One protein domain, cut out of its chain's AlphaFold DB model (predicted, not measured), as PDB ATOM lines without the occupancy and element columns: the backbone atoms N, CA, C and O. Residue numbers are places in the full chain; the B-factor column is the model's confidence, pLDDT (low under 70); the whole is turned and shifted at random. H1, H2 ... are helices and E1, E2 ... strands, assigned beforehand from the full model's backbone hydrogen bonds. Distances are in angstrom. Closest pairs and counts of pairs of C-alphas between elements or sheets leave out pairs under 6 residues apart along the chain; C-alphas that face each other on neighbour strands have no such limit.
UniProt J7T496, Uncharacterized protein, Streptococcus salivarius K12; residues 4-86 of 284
ATOM      1  N   ALA A   4      47.525 -40.394 -30.759       87.75
ATOM      2  CA  ALA A   4      48.155 -39.951 -32.000       87.75
ATOM      3  C   ALA A   4      49.635 -40.359 -31.964       87.75
ATOM      4  O   ALA A   4      50.353 -39.913 -31.074       87.75
ATOM      5  N   TYR A   5      50.076 -41.182 -32.915       86.12
ATOM      6  CA  TYR A   5      51.422 -41.765 -32.943       86.12
ATOM      7  C   TYR A   5      52.103 -41.455 -34.273       86.12
ATOM      8  O   TYR A   5      51.613 -41.858 -35.329       86.12
ATOM      9  N   SER A   6      53.186 -40.681 -34.235       85.38
ATOM     10  CA  SER A   6      53.965 -40.316 -35.420       85.38
ATOM     11  C   SER A   6      55.126 -41.284 -35.621       85.38
ATOM     12  O   SER A   6      55.979 -41.383 -34.742       85.38
ATOM     13  N   ASN A   7      55.198 -41.905 -36.795       84.44
ATOM     14  CA  ASN A   7      56.260 -42.829 -37.178       84.44
ATOM     15  C   ASN A   7      57.055 -42.196 -38.323       84.44
ATOM     16  O   ASN A   7      56.493 -41.887 -39.377       84.44
ATOM     17  N   ALA A   8      58.352 -41.970 -38.112       81.06
ATOM     18  CA  ALA A   8      59.256 -41.350 -39.091       81.06
ATOM     19  C   ALA A   8      60.488 -42.218 -39.406       81.06
ATOM     20  O   ALA A   8      61.294 -41.858 -40.258       81.06
ATOM     21  N   ASP A   9      60.610 -43.352 -38.726       82.12
ATOM     22  CA  ASP A   9      61.757 -44.254 -38.670       82.12
ATOM     23  C   ASP A   9      61.474 -45.638 -39.282       82.12
ATOM     24  O   ASP A   9      62.372 -46.472 -39.372       82.12
ATOM     25  N   GLU A  10      60.248 -45.889 -39.755       75.25
ATOM     26  CA  GLU A  10      59.888 -47.152 -40.403       75.25
ATOM     27  C   GLU A  10      60.626 -47.345 -41.750       75.25
ATOM     28  O   GLU A  10      60.417 -46.562 -42.687       75.25
ATOM     29  N   PRO A  11      61.448 -48.407 -41.909       63.19
ATOM     30  CA  PRO A  11      62.221 -48.633 -43.129       63.19
ATOM     31  C   PRO A  11      61.324 -48.821 -44.360       63.19
ATOM     32  O   PRO A  11      60.534 -49.761 -44.438       63.19
ATOM     33  N   GLY A  12      61.476 -47.949 -45.361       66.75
ATOM     34  CA  GLY A  12      60.740 -48.032 -46.632       66.75
ATOM     35  C   GLY A  12      59.371 -47.337 -46.653       66.75
ATOM     36  O   GLY A  12      58.693 -47.406 -47.679       66.75
ATOM     37  N   SER A  13      58.988 -46.634 -45.582       66.69
ATOM     38  CA  SER A  13      57.754 -45.838 -45.496       66.69
ATOM     39  C   SER A  13      58.060 -44.343 -45.352       66.69
ATOM     40  O   SER A  13      59.043 -43.951 -44.735       66.69
ATOM     41  N   ALA A  14      57.204 -43.478 -45.908       74.19
ATOM     42  CA  ALA A  14      57.270 -42.042 -45.625       74.19
ATOM     43  C   ALA A  14      56.790 -41.753 -44.184       74.19
ATOM     44  O   ALA A  14      55.950 -42.508 -43.675       74.19
ATOM     45  N   PRO A  15      57.250 -40.658 -43.540       80.50
ATOM     46  CA  PRO A  15      56.761 -40.265 -42.222       80.50
ATOM     47  C   PRO A  15      55.233 -40.150 -42.196       80.50
ATOM     48  O   PRO A  15      54.642 -39.480 -43.049       80.50
ATOM     49  N   HIS A  16      54.581 -40.812 -41.242       83.88
ATOM     50  CA  HIS A  16      53.123 -40.875 -41.161       83.88
ATOM     51  C   HIS A  16      52.614 -40.858 -39.714       83.88
ATOM     52  O   HIS A  16      53.345 -41.127 -38.768       83.88
ATOM     53  N   LEU A  17      51.343 -40.487 -39.543       84.38
ATOM     54  CA  LEU A  17      50.684 -40.326 -38.245       84.38
ATOM     55  C   LEU A  17      49.486 -41.278 -38.157       84.38
ATOM     56  O   LEU A  17      48.567 -41.190 -38.974       84.38
ATOM     57  N   HIS A  18      49.464 -42.128 -37.136       86.88
ATOM     58  CA  HIS A  18      48.295 -42.917 -36.750       86.88
ATOM     59  C   HIS A  18      47.446 -42.117 -35.767       86.88
ATOM     60  O   HIS A  18      47.974 -41.561 -34.809       86.88
ATOM     61  N   VAL A  19      46.136 -42.031 -36.005       84.81
ATOM     62  CA  VAL A  19      45.199 -41.316 -35.126       84.81
ATOM     63  C   VAL A  19      44.060 -42.236 -34.738       84.81
ATOM     64  O   VAL A  19      43.262 -42.639 -35.587       84.81
ATOM     65  N   ASP A  20      43.928 -42.456 -33.438       85.88
ATOM     66  CA  ASP A  20      42.925 -43.340 -32.881       85.88
ATOM     67  C   ASP A  20      41.777 -42.564 -32.226       85.88
ATOM     68  O   ASP A  20      41.946 -41.663 -31.387       85.88
ATOM     69  N   PHE A  21      40.552 -42.915 -32.612       86.75
ATOM     70  CA  PHE A  21      39.346 -42.262 -32.124       86.75
ATOM     71  C   PHE A  21      38.181 -43.240 -31.984       86.75
ATOM     72  O   PHE A  21      37.998 -44.154 -32.782       86.75
ATOM     73  N   ILE A  22      37.360 -43.012 -30.956       85.69
ATOM     74  CA  ILE A  22      36.118 -43.751 -30.724       85.69
ATOM     75  C   ILE A  22      34.959 -42.894 -31.217       85.69
ATOM     76  O   ILE A  22      34.836 -41.724 -30.849       85.69
ATOM     77  N   LEU A  23      34.097 -43.487 -32.037       87.44
ATOM     78  CA  LEU A  23      32.872 -42.859 -32.513       87.44
ATOM     79  C   LEU A  23      31.723 -43.173 -31.558       87.44
ATOM     80  O   LEU A  23      31.266 -44.312 -31.465       87.44
ATOM     81  N   VAL A  24      31.268 -42.144 -30.849       88.19
ATOM     82  CA  VAL A  24      30.238 -42.251 -29.814       88.19
ATOM     83  C   VAL A  24      28.955 -41.593 -30.295       88.19
ATOM     84  O   VAL A  24      28.980 -40.457 -30.761       88.19
ATOM     85  N   LYS A  25      27.842 -42.310 -30.147       86.56
ATOM     86  CA  LYS A  25      26.488 -41.811 -30.367       86.56
ATOM     87  C   LYS A  25      25.793 -41.580 -29.024       86.56
ATOM     88  O   LYS A  25      25.892 -42.426 -28.128       86.56
ATOM     89  N   ARG A  26      25.084 -40.461 -28.882       84.12
ATOM     90  CA  ARG A  26      24.342 -40.079 -27.673       84.12
ATOM     91  C   ARG A  26      22.824 -40.247 -27.891       84.12
ATOM     92  O   ARG A  26      22.373 -40.766 -28.903       84.12
ATOM     93  N   GLN A  27      22.020 -39.934 -26.874       75.00
ATOM     94  CA  GLN A  27      20.551 -39.816 -26.971       75.00
ATOM     95  C   GLN A  27      19.824 -40.983 -27.681       75.00
ATOM     96  O   GLN A  27      18.915 -40.794 -28.497       75.00
ATOM     97  N   ASN A  28      20.207 -42.224 -27.376       77.69
ATOM     98  CA  ASN A  28      19.540 -43.388 -27.953       77.69
ATOM     99  C   ASN A  28      18.108 -43.538 -27.419       77.69
ATOM    100  O   ASN A  28      17.892 -43.614 -26.216       77.69
ATOM    101  N   LYS A  29      17.125 -43.656 -28.326       75.62
ATOM    102  CA  LYS A  29      15.711 -43.899 -27.971       75.62
ATOM    103  C   LYS A  29      15.447 -45.312 -27.425       75.62
ATOM    104  O   LYS A  29      14.387 -45.557 -26.862       75.62
ATOM    105  N   ARG A  30      16.369 -46.255 -27.653       73.19
ATOM    106  CA  ARG A  30      16.312 -47.655 -27.198       73.19
ATOM    107  C   ARG A  30      17.718 -48.104 -26.779       73.19
ATOM    108  O   ARG A  30      18.667 -47.876 -27.528       73.19
ATOM    109  N   GLY A  31      17.838 -48.767 -25.628       78.38
ATOM    110  CA  GLY A  31      19.116 -49.240 -25.074       78.38
ATOM    111  C   GLY A  31      19.927 -48.156 -24.348       78.38
ATOM    112  O   GLY A  31      19.386 -47.117 -23.982       78.38
ATOM    113  N   LEU A  32      21.227 -48.412 -24.135       81.62
ATOM    114  CA  LEU A  32      22.143 -47.513 -23.411       81.62
ATOM    115  C   LEU A  32      22.138 -46.087 -23.988       81.62
ATOM    116  O   LEU A  32      22.278 -45.906 -25.200       81.62
ATOM    117  N   THR A  33      22.051 -45.082 -23.112       82.94
ATOM    118  CA  THR A  33      21.990 -43.651 -23.468       82.94
ATOM    119  C   THR A  33      23.198 -43.184 -24.286       82.94
ATOM    120  O   THR A  33      23.065 -42.296 -25.129       82.94
ATOM    121  N   ILE A  34      24.360 -43.804 -24.070       85.88
ATOM    122  CA  ILE A  34      25.602 -43.589 -24.816       85.88
ATOM    123  C   ILE A  34      26.048 -44.941 -25.372       85.88
ATOM    124  O   ILE A  34      26.114 -45.919 -24.631       85.88
ATOM    125  N   GLN A  35      26.348 -45.001 -26.669       86.81
ATOM    126  CA  GLN A  35      26.835 -46.216 -27.328       86.81
ATOM    127  C   GLN A  35      27.995 -45.897 -28.263       86.81
ATOM    128  O   GLN A  35      28.017 -44.853 -28.917       86.81
ATOM    129  N   VAL A  36      28.942 -46.825 -28.362       85.31
ATOM    130  CA  VAL A  36      29.976 -46.790 -29.396       85.31
ATOM    131  C   VAL A  36      29.376 -47.357 -30.676       85.31
ATOM    132  O   VAL A  36      28.860 -48.471 -30.692       85.31
ATOM    133  N   GLY A  37      29.412 -46.579 -31.752       85.38
ATOM    134  CA  GLY A  37      28.818 -46.991 -33.013       85.38
ATOM    135  C   GLY A  37      29.104 -45.998 -34.123       85.38
ATOM    136  O   GLY A  37      28.627 -44.865 -34.093       85.38
ATOM    137  N   GLN A  38      29.843 -46.446 -35.136       84.56
ATOM    138  CA  GLN A  38      30.269 -45.605 -36.251       84.56
ATOM    139  C   GLN A  38      29.083 -45.005 -37.016       84.56
ATOM    140  O   GLN A  38      29.013 -43.794 -37.185       84.56
ATOM    141  N   GLU A  39      28.130 -45.824 -37.467       82.88
ATOM    142  CA  GLU A  39      26.991 -45.328 -38.253       82.88
ATOM    143  C   GLU A  39      26.110 -44.367 -37.444       82.88
ATOM    144  O   GLU A  39      25.646 -43.349 -37.955       82.88
ATOM    145  N   GLY A  40      25.911 -44.682 -36.167       85.62
ATOM    146  CA  GLY A  40      25.138 -43.873 -35.243       85.62
ATOM    147  C   GLY A  40      25.745 -42.494 -34.999       85.62
ATOM    148  O   GLY A  40      25.065 -41.484 -35.169       85.62
ATOM    149  N   ALA A  41      27.029 -42.463 -34.647       89.69
ATOM    150  CA  ALA A  41      27.765 -41.234 -34.376       89.69
ATOM    151  C   ALA A  41      27.880 -40.355 -35.630       89.69
ATOM    152  O   ALA A  41      27.713 -39.141 -35.563       89.69
ATOM    153  N   LEU A  42      28.119 -40.962 -36.799       91.44
ATOM    154  CA  LEU A  42      28.185 -40.233 -38.069       91.44
ATOM    155  C   LEU A  42      26.850 -39.570 -38.426       91.44
ATOM    156  O   LEU A  42      26.860 -38.429 -38.885       91.44
ATOM    157  N   LYS A  43      25.717 -40.230 -38.157       87.81
ATOM    158  CA  LYS A  43      24.386 -39.637 -38.354       87.81
ATOM    159  C   LYS A  43      24.132 -38.453 -37.419       87.81
ATOM    160  O   LYS A  43      23.621 -37.441 -37.885       87.81
ATOM    161  N   GLU A  44      24.526 -38.537 -36.145       88.69
ATOM    162  CA  GLU A  44      24.439 -37.394 -35.214       88.69
ATOM    163  C   GLU A  44      25.294 -36.208 -35.655       88.69
ATOM    164  O   GLU A  44      24.878 -35.062 -35.525       88.69
ATOM    165  N   MET A  45      26.453 -36.484 -36.253       87.69
ATOM    166  CA  MET A  45      27.302 -35.467 -36.877       87.69
ATOM    167  C   MET A  45      26.737 -34.923 -38.206       87.69
ATOM    168  O   MET A  45      27.388 -34.114 -38.862       87.69
ATOM    169  N   GLY A  46      25.548 -35.364 -38.632       89.06
ATOM    170  CA  GLY A  46      24.884 -34.903 -39.853       89.06
ATOM    171  C   GLY A  46      25.320 -35.621 -41.135       89.06
ATOM    172  O   GLY A  46      24.942 -35.204 -42.233       89.06
ATOM    173  N   TYR A  47      26.092 -36.706 -41.037       90.75
ATOM    174  CA  TYR A  47      26.494 -37.510 -42.190       90.75
ATOM    175  C   TYR A  47      25.539 -38.682 -42.395       90.75
ATOM    176  O   TYR A  47      25.509 -39.642 -41.627       90.75
ATOM    177  N   TYR A  48      24.801 -38.633 -43.499       89.44
ATOM    178  CA  TYR A  48      23.851 -39.670 -43.884       89.44
ATOM    179  C   TYR A  48      24.320 -40.398 -45.140       89.44
ATOM    180  O   TYR A  48      24.895 -39.798 -46.052       89.44
ATOM    181  N   THR A  49      24.068 -41.705 -45.185       86.06
ATOM    182  CA  THR A  49      24.239 -42.496 -46.404       86.06
ATOM    183  C   THR A  49      23.197 -42.056 -47.428       86.06
ATOM    184  O   THR A  49      22.016 -41.960 -47.104       86.06
ATOM    185  N   THR A  50      23.634 -41.790 -48.655       83.31
ATOM    186  CA  THR A  50      22.783 -41.342 -49.768       83.31
ATOM    187  C   THR A  50      23.014 -42.203 -51.005       83.31
ATOM    188  O   THR A  50      24.088 -42.789 -51.151       83.31
ATOM    189  N   GLY A  51      22.027 -42.258 -51.900       81.56
ATOM    190  CA  GLY A  51      22.059 -43.110 -53.093       81.56
ATOM    191  C   GLY A  51      21.595 -44.540 -52.814       81.56
ATOM    192  O   GLY A  51      21.184 -44.879 -51.701       81.56
ATOM    193  N   SER A  52      21.651 -45.392 -53.832       71.38
ATOM    194  CA  SER A  52      21.206 -46.781 -53.762       71.38
ATOM    195  C   SER A  52      22.319 -47.733 -54.170       71.38
ATOM    196  O   SER A  52      22.972 -47.580 -55.201       71.38
ATOM    197  N   LYS A  53      22.490 -48.818 -53.406       70.69
ATOM    198  CA  LYS A  53      23.430 -49.889 -53.773       70.69
ATOM    199  C   LYS A  53      23.101 -50.490 -55.150       70.69
ATOM    200  O   LYS A  53      24.010 -50.931 -55.845       70.69
ATOM    201  N   LYS A  54      21.821 -50.465 -55.557       69.62
ATOM    202  CA  LYS A  54      21.353 -50.956 -56.865       69.62
ATOM    203  C   LYS A  54      21.782 -50.053 -58.027       69.62
ATOM    204  O   LYS A  54      22.124 -50.568 -59.083       69.62
ATOM    205  N   ASN A  55      21.840 -48.737 -57.809       67.31
ATOM    206  CA  ASN A  55      22.173 -47.750 -58.844       67.31
ATOM    207  C   ASN A  55      23.672 -47.401 -58.879       67.31
ATOM    208  O   ASN A  55      24.078 -46.508 -59.615       67.31
ATOM    209  N   LYS A  56      24.506 -48.114 -58.101       68.75
ATOM    210  CA  LYS A  56      25.966 -47.913 -57.980       68.75
ATOM    211  C   LYS A  56      26.394 -46.487 -57.586       68.75
ATOM    212  O   LYS A  56      27.569 -46.155 -57.689       68.75
ATOM    213  N   ASP A  57      25.482 -45.678 -57.058       78.31
ATOM    214  CA  ASP A  57      25.701 -44.304 -56.595       78.31
ATOM    215  C   ASP A  57      25.723 -44.199 -55.057       78.31
ATOM    216  O   ASP A  57      25.669 -43.106 -54.493       78.31
ATOM    217  N   LEU A  58      25.808 -45.339 -54.357       79.44
ATOM    218  CA  LEU A  58      25.825 -45.388 -52.899       79.44
ATOM    219  C   LEU A  58      27.057 -44.668 -52.335       79.44
ATOM    220  O   LEU A  58      28.184 -45.160 -52.417       79.44
ATOM    221  N   VAL A  59      26.819 -43.550 -51.655       82.00
ATOM    222  CA  VAL A  59      27.830 -42.843 -50.871       82.00
ATOM    223  C   VAL A  59      27.510 -43.032 -49.395       82.00
ATOM    224  O   VAL A  59      26.517 -42.515 -48.883       82.00
ATOM    225  N   THR A  60      28.358 -43.784 -48.692       86.62
ATOM    226  CA  THR A  60      28.172 -44.057 -47.260       86.62
ATOM    227  C   THR A  60      28.425 -42.812 -46.411       86.62
ATOM    228  O   THR A  60      29.253 -41.966 -46.762       86.62
ATOM    229  N   ALA A  61      27.778 -42.732 -45.244       86.81
ATOM    230  CA  ALA A  61      28.058 -41.702 -44.239       86.81
ATOM    231  C   ALA A  61      29.564 -41.593 -43.917       86.81
ATOM    232  O   ALA A  61      30.104 -40.491 -43.837       86.81
ATOM    233  N   GLN A  62      30.265 -42.732 -43.835       86.75
ATOM    234  CA  GLN A  62      31.716 -42.780 -43.626       86.75
ATOM    235  C   GLN A  62      32.485 -42.117 -44.771       86.75
ATOM    236  O   GLN A  62      33.387 -41.325 -44.516       86.75
ATOM    237  N   THR A  63      32.120 -42.395 -46.026       85.06
ATOM    238  CA  THR A  63      32.783 -41.797 -47.196       85.06
ATOM    239  C   THR A  63      32.617 -40.277 -47.199       85.06
ATOM    240  O   THR A  63      33.575 -39.547 -47.463       85.06
ATOM    241  N   ARG A  64      31.418 -39.780 -46.862       85.94
ATOM    242  CA  ARG A  64      31.141 -38.337 -46.768       85.94
ATOM    243  C   ARG A  64      31.924 -37.682 -45.637       85.94
ATOM    244  O   ARG A  64      32.513 -36.625 -45.844       85.94
ATOM    245  N   TRP A  65      31.965 -38.324 -44.473       90.25
ATOM    246  CA  TRP A  65      32.742 -37.847 -43.335       90.25
ATOM    247  C   TRP A  65      34.238 -37.802 -43.657       90.25
ATOM    248  O   TRP A  65      34.855 -36.756 -43.494       90.25
ATOM    249  N   GLN A  66      34.808 -38.865 -44.231       86.19
ATOM    250  CA  GLN A  66      36.210 -38.884 -44.668       86.19
ATOM    251  C   GLN A  66      36.516 -37.774 -45.681       86.19
ATOM    252  O   GLN A  66      37.569 -37.144 -45.607       86.19
ATOM    253  N   ALA A  67      35.603 -37.506 -46.619       85.12
ATOM    254  CA  ALA A  67      35.757 -36.406 -47.568       85.12
ATOM    255  C   ALA A  67      35.742 -35.033 -46.870       85.12
ATOM    256  O   ALA A  67      36.574 -34.182 -47.186       85.12
ATOM    257  N   ALA A  68      34.850 -34.830 -45.895       87.81
ATOM    258  CA  ALA A  68      34.801 -33.608 -45.095       87.81
ATOM    259  C   ALA A  68      36.065 -33.425 -44.239       87.81
ATOM    260  O   ALA A  68      36.633 -32.336 -44.239       87.81
ATOM    261  N   GLN A  69      36.558 -34.488 -43.592       88.56
ATOM    262  CA  GLN A  69      37.801 -34.452 -42.813       88.56
ATOM    263  C   GLN A  69      39.014 -34.146 -43.693       88.56
ATOM    264  O   GLN A  69      39.837 -33.309 -43.338       88.56
ATOM    265  N   ARG A  70      39.100 -34.743 -44.888       85.12
ATOM    266  CA  ARG A  70      40.150 -34.404 -45.863       85.12
ATOM    267  C   ARG A  70      40.080 -32.942 -46.287       85.12
ATOM    268  O   ARG A  70      41.119 -32.304 -46.408       85.12
ATOM    269  N   LYS A  71      38.878 -32.404 -46.511       86.19
ATOM    270  CA  LYS A  71      38.699 -30.986 -46.850       86.19
ATOM    271  C   LYS A  71      39.155 -30.084 -45.702       86.19
ATOM    272  O   LYS A  71      39.922 -29.163 -45.955       86.19
ATOM    273  N   LEU A  72      38.742 -30.389 -44.471       88.19
ATOM    274  CA  LEU A  72      39.158 -29.659 -43.274       88.19
ATOM    275  C   LEU A  72      40.681 -29.684 -43.113       88.19
ATOM    276  O   LEU A  72      41.290 -28.627 -43.015       88.19
ATOM    277  N   LEU A  73      41.296 -30.868 -43.187       86.56
ATOM    278  CA  LEU A  73      42.744 -31.035 -43.078       86.56
ATOM    279  C   LEU A  73      43.492 -30.184 -44.106       86.56
ATOM    280  O   LEU A  73      44.476 -29.544 -43.764       86.56
ATOM    281  N   ARG A  74      43.013 -30.130 -45.353       84.62
ATOM    282  CA  ARG A  74      43.624 -29.300 -46.404       84.62
ATOM    283  C   ARG A  74      43.484 -27.816 -46.124       84.62
ATOM    284  O   ARG A  74      44.441 -27.081 -46.333       84.62
ATOM    285  N   THR A  75      42.303 -27.373 -45.698       86.94
ATOM    286  CA  THR A  75      42.082 -25.968 -45.345       86.94
ATOM    287  C   THR A  75      42.998 -25.566 -44.195       86.94
ATOM    288  O   THR A  75      43.694 -24.563 -44.306       86.94
ATOM    289  N   THR A  76      43.075 -26.385 -43.147       89.44
ATOM    290  CA  THR A  76      43.972 -26.157 -42.012       89.44
ATOM    291  C   THR A  76      45.436 -26.166 -42.450       89.44
ATOM    292  O   THR A  76      46.148 -25.206 -42.187       89.44
ATOM    293  N   ALA A  77      45.879 -27.183 -43.195       87.00
ATOM    294  CA  ALA A  77      47.245 -27.271 -43.713       87.00
ATOM    295  C   ALA A  77      47.622 -26.036 -44.548       87.00
ATOM    296  O   ALA A  77      48.670 -25.439 -44.319       87.00
ATOM    297  N   ARG A  78      46.729 -25.587 -45.441       87.62
ATOM    298  CA  ARG A  78      46.940 -24.391 -46.265       87.62
ATOM    299  C   ARG A  78      47.045 -23.116 -45.429       87.62
ATOM    300  O   ARG A  78      47.902 -22.289 -45.719       87.62
ATOM    301  N   ASN A  79      46.218 -22.970 -44.392       90.56
ATOM    302  CA  ASN A  79      46.302 -21.839 -43.460       90.56
ATOM    303  C   ASN A  79      47.635 -21.817 -42.693       90.56
ATOM    304  O   ASN A  79      48.102 -20.749 -42.315       90.56
ATOM    305  N   HIS A  80      48.265 -22.980 -42.510       89.88
ATOM    306  CA  HIS A  80      49.593 -23.129 -41.915       89.88
ATOM    307  C   HIS A  80      50.734 -23.176 -42.952       89.88
ATOM    308  O   HIS A  80      51.848 -23.562 -42.619       89.88
ATOM    309  N   GLY A  81      50.480 -22.789 -44.210       88.69
ATOM    310  CA  GLY A  81      51.507 -22.705 -45.256       88.69
ATOM    311  C   GLY A  81      51.920 -24.043 -45.887       88.69
ATOM    312  O   GLY A  81      52.856 -24.075 -46.679       88.69
ATOM    313  N   LEU A  82      51.221 -25.142 -45.588       84.00
ATOM    314  CA  LEU A  82      51.504 -26.474 -46.129       84.00
ATOM    315  C   LEU A  82      50.648 -26.763 -47.373       84.00
ATOM    316  O   LEU A  82      49.429 -26.570 -47.375       84.00
ATOM    317  N   GLN A  83      51.276 -27.279 -48.435       80.19
ATOM    318  CA  GLN A  83      50.584 -27.725 -49.648       80.19
ATOM    319  C   GLN A  83      50.339 -29.240 -49.603       80.19
ATOM    320  O   GLN A  83      51.271 -30.021 -49.445       80.19
ATOM    321  N   VAL A  84      49.082 -29.666 -49.764       78.56
ATOM    322  CA  VAL A  84      48.698 -31.089 -49.793       78.56
ATOM    323  C   VAL A  84      48.385 -31.499 -51.233       78.56
ATOM    324  O   VAL A  84      47.395 -31.034 -51.800       78.56
ATOM    325  N   GLN A  85      49.207 -32.371 -51.824       72.12
ATOM    326  CA  GLN A  85      49.015 -32.884 -53.186       72.12
ATOM    327  C   GLN A  85      47.950 -33.998 -53.213       72.12
ATOM    328  O   GLN A  85      47.978 -34.918 -52.393       72.12
ATOM    329  N   GLU A  86      46.993 -33.942 -54.147       64.62
ATOM    330  CA  GLU A  86      46.049 -35.045 -54.371       64.62
ATOM    331  C   GLU A  86      46.682 -36.081 -55.307       64.62
ATOM    332  O   GLU A  86      46.819 -35.836 -56.504       64.62
TER     333      GLU A  86
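AT A GLANCE: This is residues 4 to 86 of the 284 residues of an uncharacterized protein of Streptococcus salivarius K12 (UniProt J7T496). This is a loose, open frame: a small two-stranded hairpin, E1 and E2, and one long helix, H2, are two separate arms with no contact between them, and at the far end from the hairpin the short helix H1 meets the first residues of H2. The tip of the hairpin, residues 9 to 14, sticks out, and so does the other end of H2 with the turn after it, residues 76 to 81. The printed part has 83 residues with two named strands and two named helices in the order E1, E2, H1, H2; the sheet, E1 - E2, is antiparallel, and the class is mixed, helices and strands, with under half of the residues in named elements. The radius of gyration of the C-alphas is 17.0 A, and the spans are 46 by 34 by 29 A.

IN THESE COORDINATES: Find C-alpha 4 at (48.155, -39.951, -32.000); there E1 begins, residues 4 to 7. E2 follows as residues 16 to 20, 13.4 A from first to last C-alpha. Go on to C-alpha 38 at (30.269, -45.605, -36.251), where H1 begins; it holds residues 38 to 44 and is 10.1 A long. H2 is residues 61 to 79, 27.0 A long, and ends at C-alpha 79, at (46.302, -21.839, -43.460).

HOW THE PARTS SIT: Look first at the hairpin of E1 and E2, antiparallel at 157 degrees between their directions. The C-alphas of Ser 6 and Leu 17 face each other at 4.3 A; N 5 and O 18 are within hydrogen-bond range at 2.9 A, and so are N 7 and O 16 at 2.8 A. Farther along, residues 24 to 25 pair with residues 35 to 36, antiparallel, in stretches too short to be named strands. H1 and H2 touch, H2 with residues 61 to 65 alone; the closest C-alphas are those of Leu 42 and Ala 61, 6.3 A apart. Their lines are only just about perpendicular, at 71 degrees. E1 is apart from both helices, and E2 is apart from H2. In H1 and H2 every O i to N i+4 pair is within hydrogen-bond range.

THE WHOLE: The two C-alphas farthest apart are those of Pro 11 and Lys 29, at 49.1 A. The printed part has no cut. The link from E1 to E2 is short, with 8 residues; E2 to H1, with 17, and H1 to H2, with 16, are long links. The mean pLDDT of the printed part is 82.8; look for values under 70 at residues 11 to 13, residues 54 to 56 and residue 86.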